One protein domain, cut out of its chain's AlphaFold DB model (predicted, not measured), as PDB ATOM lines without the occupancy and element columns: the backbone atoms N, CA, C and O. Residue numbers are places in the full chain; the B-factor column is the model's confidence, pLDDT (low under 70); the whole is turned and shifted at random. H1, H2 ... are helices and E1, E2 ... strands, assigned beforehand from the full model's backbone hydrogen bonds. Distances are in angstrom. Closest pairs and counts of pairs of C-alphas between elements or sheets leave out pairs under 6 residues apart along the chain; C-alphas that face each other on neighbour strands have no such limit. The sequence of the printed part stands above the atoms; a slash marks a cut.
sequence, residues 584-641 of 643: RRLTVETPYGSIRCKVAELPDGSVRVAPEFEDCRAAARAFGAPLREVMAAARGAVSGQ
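What this domain is: This is residues 584 to 641 of the 643 residues of the protein "Pyridinium-3,5-bisthiocarboxylic acid mononucleotide nickel insertion protein" of Collinsella stercoris DSM 13279 (UniProt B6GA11). A small antiparallel sheet of three strands curls round one helix, H2, while the other helix, H1, packs on E2 and meets H2 at a steep angle. The long axis runs from the turn between E2 and E3, at Pro 603, to the link between H1 and H2, at Gly 624. The printed part has 58 residues, with E1, E2, E3, H1 and H2 in that order along the chain; the sheet's order is E1, E2, E3, and the class is mixed, helices and strands. It is compact, with a radius of gyration of the C-alphas of 11.2 A, and only just elongated, spanning 37 by 19 by 16 A.

Where its parts are: E2, residues 593 to 601, is 24.8 A long. E1 is residues 584 to 590, 18.5 A, from C-alpha 584 at (-50.499, -11.707, -22.167). E3 is residues 607 to 611, 12.8 A. H2, residues 627 to 639, spans 18.8 A and ends with C-alpha 639 at (-39.041, -7.013, -15.829). H1 is residues 613 to 623, 15.2 A.

How they stand to each other: The strands form a meander, each the antiparallel neighbour of the one before. In the hairpin E1 and E2, N 588 and O 595 are 2.9 A apart, within hydrogen-bond range; in the hairpin E2 and E3, N 598 and O 610 are at 2.8 A. H2 is on one face of the sheet, giving two layers, a sheet and a helix; its closest C-alphas to E3 are those of Arg 635 and Val 609, 6.0 A. H1 is over E2, along it at 27 degrees on the local plane, at a height over the sheet of 8.8 A; the closest C-alphas are those of Asp 615 and Ile 595, 5.6 A. H2 touches H1 with residues 627 to 631 alone, at a steep tilt of 66 degrees, opposite ways; the C-alphas of Ala 620 and Leu 627 are closest, 5.3 A. In H1 and H2 every O i to N i+4 pair is within hydrogen-bond range.

The domain as a whole: The C-alphas farthest apart, of Pro 603 and Gly 624, are 37.4 A apart. The printed part has no cut, and its four links are tight. Residues 640 to 641 have pLDDT under 70.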
ATOM      1  N   ARG A 584     -49.717 -11.928 -23.378       84.69
ATOM      2  CA  ARG A 584     -50.499 -11.707 -22.167       84.69
ATOM      3  C   ARG A 584     -50.591 -10.234 -21.840       84.69
ATOM      4  O   ARG A 584     -49.764  -9.425 -22.258       84.69
ATOM      5  N   ARG A 585     -51.628  -9.893 -21.091       85.94
ATOM      6  CA  ARG A 585     -51.827  -8.552 -20.556       85.94
ATOM      7  C   ARG A 585     -51.468  -8.564 -19.089       85.94
ATOM      8  O   ARG A 585     -51.808  -9.511 -18.382       85.94
ATOM      9  N   LEU A 586     -50.814  -7.508 -18.648       89.75
ATOM     10  CA  LEU A 586     -50.664  -7.220 -17.234       89.75
ATOM     11  C   LEU A 586     -50.828  -5.730 -16.995       89.75
ATOM     12  O   LEU A 586     -50.554  -4.923 -17.879       89.75
ATOM     13  N   THR A 587     -51.255  -5.381 -15.795       92.88
ATOM     14  CA  THR A 587     -51.199  -4.009 -15.303       92.88
ATOM     15  C   THR A 587     -50.024  -3.931 -14.345       92.88
ATOM     16  O   THR A 587     -49.912  -4.777 -13.458       92.88
ATOM     17  N   VAL A 588     -49.139  -2.958 -14.547       92.94
ATOM     18  CA  VAL A 588     -48.007  -2.703 -13.653       92.94
ATOM     19  C   VAL A 588     -48.189  -1.389 -12.923       92.94
ATOM     20  O   VAL A 588     -48.653  -0.408 -13.500       92.94
ATOM     21  N   GLU A 589     -47.781  -1.379 -11.660       94.81
ATOM     22  CA  GLU A 589     -47.689  -0.160 -10.870       94.81
ATOM     23  C   GLU A 589     -46.378   0.554 -11.188       94.81
ATOM     24  O   GLU A 589     -45.300  -0.044 -11.161       94.81
ATOM     25  N   THR A 590     -46.474   1.842 -11.507       93.94
ATOM     26  CA  THR A 590     -45.320   2.702 -11.783       93.94
ATOM     27  C   THR A 590     -45.383   3.953 -10.907       93.94
ATOM     28  O   THR A 590     -46.456   4.284 -10.394       93.94
ATOM     29  N   PRO A 591     -44.286   4.722 -10.776       94.00
ATOM     30  CA  PRO A 591     -44.322   6.031 -10.118       94.00
ATOM     31  C   PRO A 591     -45.329   7.023 -10.729       94.00
ATOM     32  O   PRO A 591     -45.647   8.029 -10.104       94.00
ATOM     33  N   TYR A 592     -45.829   6.740 -11.937       92.56
ATOM     34  CA  TYR A 592     -46.778   7.565 -12.683       92.56
ATOM     35  C   TYR A 592     -48.195   6.962 -12.714       92.56
ATOM     36  O   TYR A 592     -49.039   7.396 -13.497       92.56
ATOM     37  N   GLY A 593     -48.459   5.949 -11.879       91.62
ATOM     38  CA  GLY A 593     -49.732   5.235 -11.788       91.62
ATOM     39  C   GLY A 593     -49.736   3.873 -12.487       91.62
ATOM     40  O   GLY A 593     -48.719   3.411 -13.016       91.62
ATOM     41  N   SER A 594     -50.899   3.221 -12.463       94.31
ATOM     42  CA  SER A 594     -51.117   1.907 -13.065       94.31
ATOM     43  C   SER A 594     -51.115   1.998 -14.593       94.31
ATOM     44  O   SER A 594     -51.906   2.735 -15.181       94.31
ATOM     45  N   ILE A 595     -50.254   1.220 -15.248       95.06
ATOM     46  CA  ILE A 595     -50.121   1.197 -16.709       95.06
ATOM     47  C   ILE A 595     -50.349  -0.222 -17.214       95.06
ATOM     48  O   ILE A 595     -49.677  -1.169 -16.794       95.06
ATOM     49  N   ARG A 596     -51.283  -0.392 -18.155       93.81
ATOM     50  CA  ARG A 596     -51.477  -1.676 -18.835       93.81
ATOM     51  C   ARG A 596     -50.337  -1.923 -19.816       93.81
ATOM     52  O   ARG A 596     -49.903  -1.028 -20.532       93.81
ATOM     53  N   CYS A 597     -49.870  -3.160 -19.875       91.50
ATOM     54  CA  CYS A 597     -48.807  -3.619 -20.756       91.50
ATOM     55  C   CYS A 597     -49.246  -4.871 -21.516       91.50
ATOM     56  O   CYS A 597     -49.854  -5.790 -20.955       91.50
ATOM     57  N   LYS A 598     -48.873  -4.933 -22.795       90.19
ATOM     58  CA  LYS A 598     -48.898  -6.148 -23.611       90.19
ATOM     59  C   LYS A 598     -47.517  -6.794 -23.559       90.19
ATOM     60  O   LYS A 598     -46.527  -6.150 -23.894       90.19
ATOM     61  N   VAL A 599     -47.448  -8.057 -23.165       89.69
ATOM     62  CA  VAL A 599     -46.210  -8.845 -23.146       89.69
ATOM     63  C   VAL A 599     -46.333  -9.941 -24.173       89.69
ATOM     64  O   VAL A 599     -47.209 -10.789 -24.037       89.69
ATOM     65  N   ALA A 600     -45.489  -9.901 -25.195       88.81
ATOM     66  CA  ALA A 600     -45.400 -10.936 -26.214       88.81
ATOM     67  C   ALA A 600     -44.199 -11.845 -25.932       88.81
ATOM     68  O   ALA A 600     -43.101 -11.344 -25.693       88.81
ATOM     69  N   GLU A 601     -44.409 -13.154 -25.979       86.50
ATOM     70  CA  GLU A 601     -43.347 -14.159 -25.928       86.50
ATOM     71  C   GLU A 601     -42.723 -14.287 -27.320       86.50
ATOM     72  O   GLU A 601     -43.439 -14.458 -28.311       86.50
ATOM     73  N   LEU A 602     -41.402 -14.152 -27.400       86.62
ATOM     74  CA  LEU A 602     -40.629 -14.296 -28.628       86.62
ATOM     75  C   LEU A 602     -40.181 -15.759 -28.821       86.62
ATOM     76  O   LEU A 602     -40.129 -16.517 -27.850       86.62
ATOM     77  N   PRO A 603     -39.851 -16.182 -30.059       82.69
ATOM     78  CA  PRO A 603     -39.437 -17.561 -30.336       82.69
ATOM     79  C   PRO A 603     -38.177 -18.012 -29.582       82.69
ATOM     80  O   PRO A 603     -37.997 -19.203 -29.354       82.69
ATOM     81  N   ASP A 604     -37.321 -17.069 -29.186       87.81
ATOM     82  CA  ASP A 604     -36.101 -17.301 -28.403       87.81
ATOM     83  C   ASP A 604     -36.358 -17.400 -26.884       87.81
ATOM     84  O   ASP A 604     -35.419 -17.527 -26.102       87.81
ATOM     85  N   GLY A 605     -37.624 -17.331 -26.455       83.00
ATOM     86  CA  GLY A 605     -38.032 -17.350 -25.051       83.00
ATOM     87  C   GLY A 605     -37.931 -15.996 -24.344       83.00
ATOM     88  O   GLY A 605     -38.356 -15.879 -23.193       83.00
ATOM     89  N   SER A 606     -37.415 -14.957 -25.009       88.62
ATOM     90  CA  SER A 606     -37.412 -13.603 -24.461       88.62
ATOM     91  C   SER A 606     -38.810 -12.975 -24.524       88.62
ATOM     92  O   SER A 606     -39.709 -13.436 -25.231       88.62
ATOM     93  N   VAL A 607     -39.031 -11.914 -23.745       88.00
ATOM     94  CA  VAL A 607     -40.324 -11.223 -23.692       88.00
ATOM     95  C   VAL A 607     -40.209  -9.797 -24.207       88.00
ATOM     96  O   VAL A 607     -39.339  -9.030 -23.798       88.00
ATOM     97  N   ARG A 608     -41.142  -9.408 -25.078       89.88
ATOM     98  CA  ARG A 608     -41.283  -8.035 -25.559       89.88
ATOM     99  C   ARG A 608     -42.436  -7.348 -24.847       89.88
ATOM    100  O   ARG A 608     -43.589  -7.747 -24.995       89.88
ATOM    101  N   VAL A 609     -42.119  -6.278 -24.125       91.00
ATOM    102  CA  VAL A 609     -43.088  -5.480 -23.369       91.00
ATOM    103  C   VAL A 609     -43.462  -4.220 -24.146       91.00
ATOM    104  O   VAL A 609     -42.609  -3.388 -24.459       91.00
ATOM    105  N   ALA A 610     -44.750  -4.055 -24.414       91.44
ATOM    106  CA  ALA A 610     -45.336  -2.867 -25.016       91.44
ATOM    107  C   ALA A 610     -46.362  -2.250 -24.047       91.44
ATOM    108  O   ALA A 610     -47.481  -2.761 -23.947       91.44
ATOM    109  N   PRO A 611     -45.997  -1.178 -23.317       93.31
ATOM    110  CA  PRO A 611     -46.956  -0.392 -22.542       93.31
ATOM    111  C   PRO A 611     -48.068   0.171 -23.437       93.31
ATOM    112  O   PRO A 611     -47.797   0.582 -24.568       93.31
ATOM    113  N   GLU A 612     -49.308   0.199 -22.951       92.88
ATOM    114  CA  GLU A 612     -50.424   0.829 -23.659       92.88
ATOM    115  C   GLU A 612     -50.188   2.339 -23.737       92.88
ATOM    116  O   GLU A 612     -49.993   3.020 -22.726       92.88
ATOM    117  N   PHE A 613     -50.194   2.859 -24.963       91.81
ATOM    118  CA  PHE A 613     -49.812   4.240 -25.240       91.81
ATOM    119  C   PHE A 613     -50.727   5.253 -24.549       91.81
ATOM    120  O   PHE A 613     -50.227   6.212 -23.970       91.81
ATOM    121  N   GLU A 614     -52.046   5.034 -24.562       90.44
ATOM    122  CA  GLU A 614     -53.001   5.970 -23.953       90.44
ATOM    123  C   GLU A 614     -52.861   6.041 -22.426       90.44
ATOM    124  O   GLU A 614     -52.913   7.137 -21.870       90.44
ATOM    125  N   ASP A 615     -52.567   4.922 -21.751       94.88
ATOM    126  CA  ASP A 615     -52.275   4.915 -20.310       94.88
ATOM    127  C   ASP A 615     -50.998   5.723 -20.026       94.88
ATOM    128  O   ASP A 615     -50.978   6.593 -19.156       94.88
ATOM    129  N   CYS A 616     -49.942   5.500 -20.820       94.19
ATOM    130  CA  CYS A 616     -48.680   6.233 -20.688       94.19
ATOM    131  C   CYS A 616     -48.846   7.729 -20.984       94.19
ATOM    132  O   CYS A 616     -48.245   8.564 -20.312       94.19
ATOM    133  N   ARG A 617     -49.660   8.084 -21.982       93.50
ATOM    134  CA  ARG A 617     -49.954   9.469 -22.366       93.50
ATOM    135  C   ARG A 617     -50.756  10.184 -21.285       93.50
ATOM    136  O   ARG A 617     -50.444  11.333 -20.969       93.50
ATOM    137  N   ALA A 618     -51.768   9.523 -20.722       93.19
ATOM    138  CA  ALA A 618     -52.562  10.055 -19.623       93.19
ATOM    139  C   ALA A 618     -51.693  10.281 -18.377       93.19
ATOM    140  O   ALA A 618     -51.707  11.377 -17.817       93.19
ATOM    141  N   ALA A 619     -50.867   9.298 -18.012       94.44
ATOM    142  CA  ALA A 619     -49.922   9.398 -16.905       94.44
ATOM    143  C   ALA A 619     -48.871  10.504 -17.131       94.44
ATOM    144  O   ALA A 619     -48.679  11.361 -16.273       94.44
ATOM    145  N   ALA A 620     -48.251  10.571 -18.312       95.81
ATOM    146  CA  ALA A 620     -47.290  11.622 -18.656       95.81
ATOM    147  C   ALA A 620     -47.887  13.029 -18.496       95.81
ATOM    148  O   ALA A 620     -47.252  13.914 -17.926       95.81
ATOM    149  N   ARG A 621     -49.136  13.224 -18.942       94.44
ATOM    150  CA  ARG A 621     -49.857  14.495 -18.779       94.44
ATOM    151  C   ARG A 621     -50.193  14.798 -17.323       94.44
ATOM    152  O   ARG A 621     -49.990  15.928 -16.897       94.44
ATOM    153  N   ALA A 622     -50.695  13.816 -16.578       94.75
ATOM    154  CA  ALA A 622     -51.102  14.001 -15.187       94.75
ATOM    155  C   ALA A 622     -49.919  14.337 -14.265       94.75
ATOM    156  O   ALA A 622     -50.061  15.151 -13.357       94.75
ATOM    157  N   PHE A 623     -48.750  13.747 -14.520       94.19
ATOM    158  CA  PHE A 623     -47.556  13.899 -13.684       94.19
ATOM    159  C   PHE A 623     -46.520  14.882 -14.253       94.19
ATOM    160  O   PHE A 623     -45.470  15.076 -13.644       94.19
ATOM    161  N   GLY A 624     -46.780  15.493 -15.416       94.00
ATOM    162  CA  GLY A 624     -45.837  16.404 -16.079       94.00
ATOM    163  C   GLY A 624     -44.519  15.739 -16.495       94.00
ATOM    164  O   GLY A 624     -43.498  16.414 -16.604       94.00
ATOM    165  N   ALA A 625     -44.524  14.420 -16.700       94.38
ATOM    166  CA  ALA A 625     -43.334  13.629 -16.994       94.38
ATOM    167  C   ALA A 625     -43.159  13.404 -18.509       94.38
ATOM    168  O   ALA A 625     -44.149  13.271 -19.235       94.38
ATOM    169  N   PRO A 626     -41.919  13.292 -19.020       96.81
ATOM    170  CA  PRO A 626     -41.682  12.883 -20.400       96.81
ATOM    171  C   PRO A 626     -42.278  11.498 -20.687       96.81
ATOM    172  O   PRO A 626     -41.989  10.531 -19.986       96.81
ATOM    173  N   LEU A 627     -43.045  11.364 -21.776       94.56
ATOM    174  CA  LEU A 627     -43.683  10.095 -22.171       94.56
ATOM    175  C   LEU A 627     -42.691   8.920 -22.223       94.56
ATOM    176  O   LEU A 627     -43.016   7.806 -21.817       94.56
ATOM    177  N   ARG A 628     -41.465   9.181 -22.692       95.19
ATOM    178  CA  ARG A 628     -40.387   8.185 -22.757       95.19
ATOM    179  C   ARG A 628     -40.025   7.607 -21.384       95.19
ATOM    180  O   ARG A 628     -39.722   6.423 -21.301       95.19
ATOM    181  N   GLU A 629     -40.081   8.415 -20.325       94.75
ATOM    182  CA  GLU A 629     -39.755   8.002 -18.954       94.75
ATOM    183  C   GLU A 629     -40.888   7.170 -18.361       94.75
ATOM    184  O   GLU A 629     -40.637   6.112 -17.791       94.75
ATOM    185  N   VAL A 630     -42.137   7.573 -18.604       95.06
ATOM    186  CA  VAL A 630     -43.328   6.802 -18.220       95.06
ATOM    187  C   VAL A 630     -43.336   5.428 -18.898       95.06
ATOM    188  O   VAL A 630     -43.519   4.400 -18.245       95.06
ATOM    189  N   MET A 631     -43.055   5.385 -20.204       94.25
ATOM    190  CA  MET A 631     -42.934   4.131 -20.947       94.25
ATOM    191  C   MET A 631     -41.763   3.265 -20.460       94.25
ATOM    192  O   MET A 631     -41.900   2.042 -20.400       94.25
ATOM    193  N   ALA A 632     -40.616   3.865 -20.124       93.50
ATOM    194  CA  ALA A 632     -39.465   3.141 -19.589       93.50
ATOM    195  C   ALA A 632     -39.760   2.553 -18.200       93.50
ATOM    196  O   ALA A 632     -39.461   1.382 -17.967       93.50
ATOM    197  N   ALA A 633     -40.415   3.316 -17.321       92.88
ATOM    198  CA  ALA A 633     -40.847   2.854 -16.004       92.88
ATOM    199  C   ALA A 633     -41.835   1.684 -16.110       92.88
ATOM    200  O   ALA A 633     -41.666   0.676 -15.427       92.88
ATOM    201  N   ALA A 634     -42.808   1.767 -17.026       93.19
ATOM    202  CA  ALA A 634     -43.737   0.670 -17.292       93.19
ATOM    203  C   ALA A 634     -43.014  -0.594 -17.787       93.19
ATOM    204  O   ALA A 634     -43.279  -1.684 -17.289       93.19
ATOM    205  N   ARG A 635     -42.054  -0.469 -18.717       92.56
ATOM    206  CA  ARG A 635     -41.249  -1.616 -19.182       92.56
ATOM    207  C   ARG A 635     -40.425  -2.237 -18.051       92.56
ATOM    208  O   ARG A 635     -40.441  -3.454 -17.899       92.56
ATOM    209  N   GLY A 636     -39.752  -1.410 -17.248       89.44
ATOM    210  CA  GLY A 636     -38.931  -1.863 -16.123       89.44
ATOM    211  C   GLY A 636     -39.738  -2.582 -15.039       89.44
ATOM    212  O   GLY A 636     -39.294  -3.606 -14.522       89.44
ATOM    213  N   ALA A 637     -40.955  -2.111 -14.751       89.06
ATOM    214  CA  ALA A 637     -41.842  -2.730 -13.766       89.06
ATOM    215  C   ALA A 637     -42.289  -4.149 -14.167       89.06
ATOM    216  O   ALA A 637     -42.467  -4.999 -13.298       89.06
ATOM    217  N   VAL A 638     -42.413  -4.442 -15.470       84.25
ATOM    218  CA  VAL A 638     -42.693  -5.808 -15.954       84.25
ATOM    219  C   VAL A 638     -41.488  -6.727 -15.747       84.25
ATOM    220  O   VAL A 638     -41.653  -7.872 -15.330       84.25
ATOM    221  N   SER A 639     -40.274  -6.238 -16.013       71.81
ATOM    222  CA  SER A 639     -39.041  -7.013 -15.829       71.81
ATOM    223  C   SER A 639     -38.758  -7.335 -14.356       71.81
ATOM    224  O   SER A 639     -38.241  -8.408 -14.068       71.81
ATOM    225  N   GLY A 640     -39.138  -6.448 -13.429       61.56
ATOM    226  CA  GLY A 640     -38.955  -6.640 -11.985       61.56
ATOM    227  C   GLY A 640     -39.926  -7.621 -11.311       61.56
ATOM    228  O   GLY A 640     -39.677  -8.011 -10.180       61.56
ATOM    229  N   GLN A 641     -41.014  -8.035 -11.974       58.41
ATOM    230  CA  GLN A 641     -41.969  -9.027 -11.439       58.41
ATOM    231  C   GLN A 641     -41.612 -10.487 -11.783       58.41
ATOM    232  O   GLN A 641     -42.242 -11.403 -11.263       58.41
TER     233      GLN A 641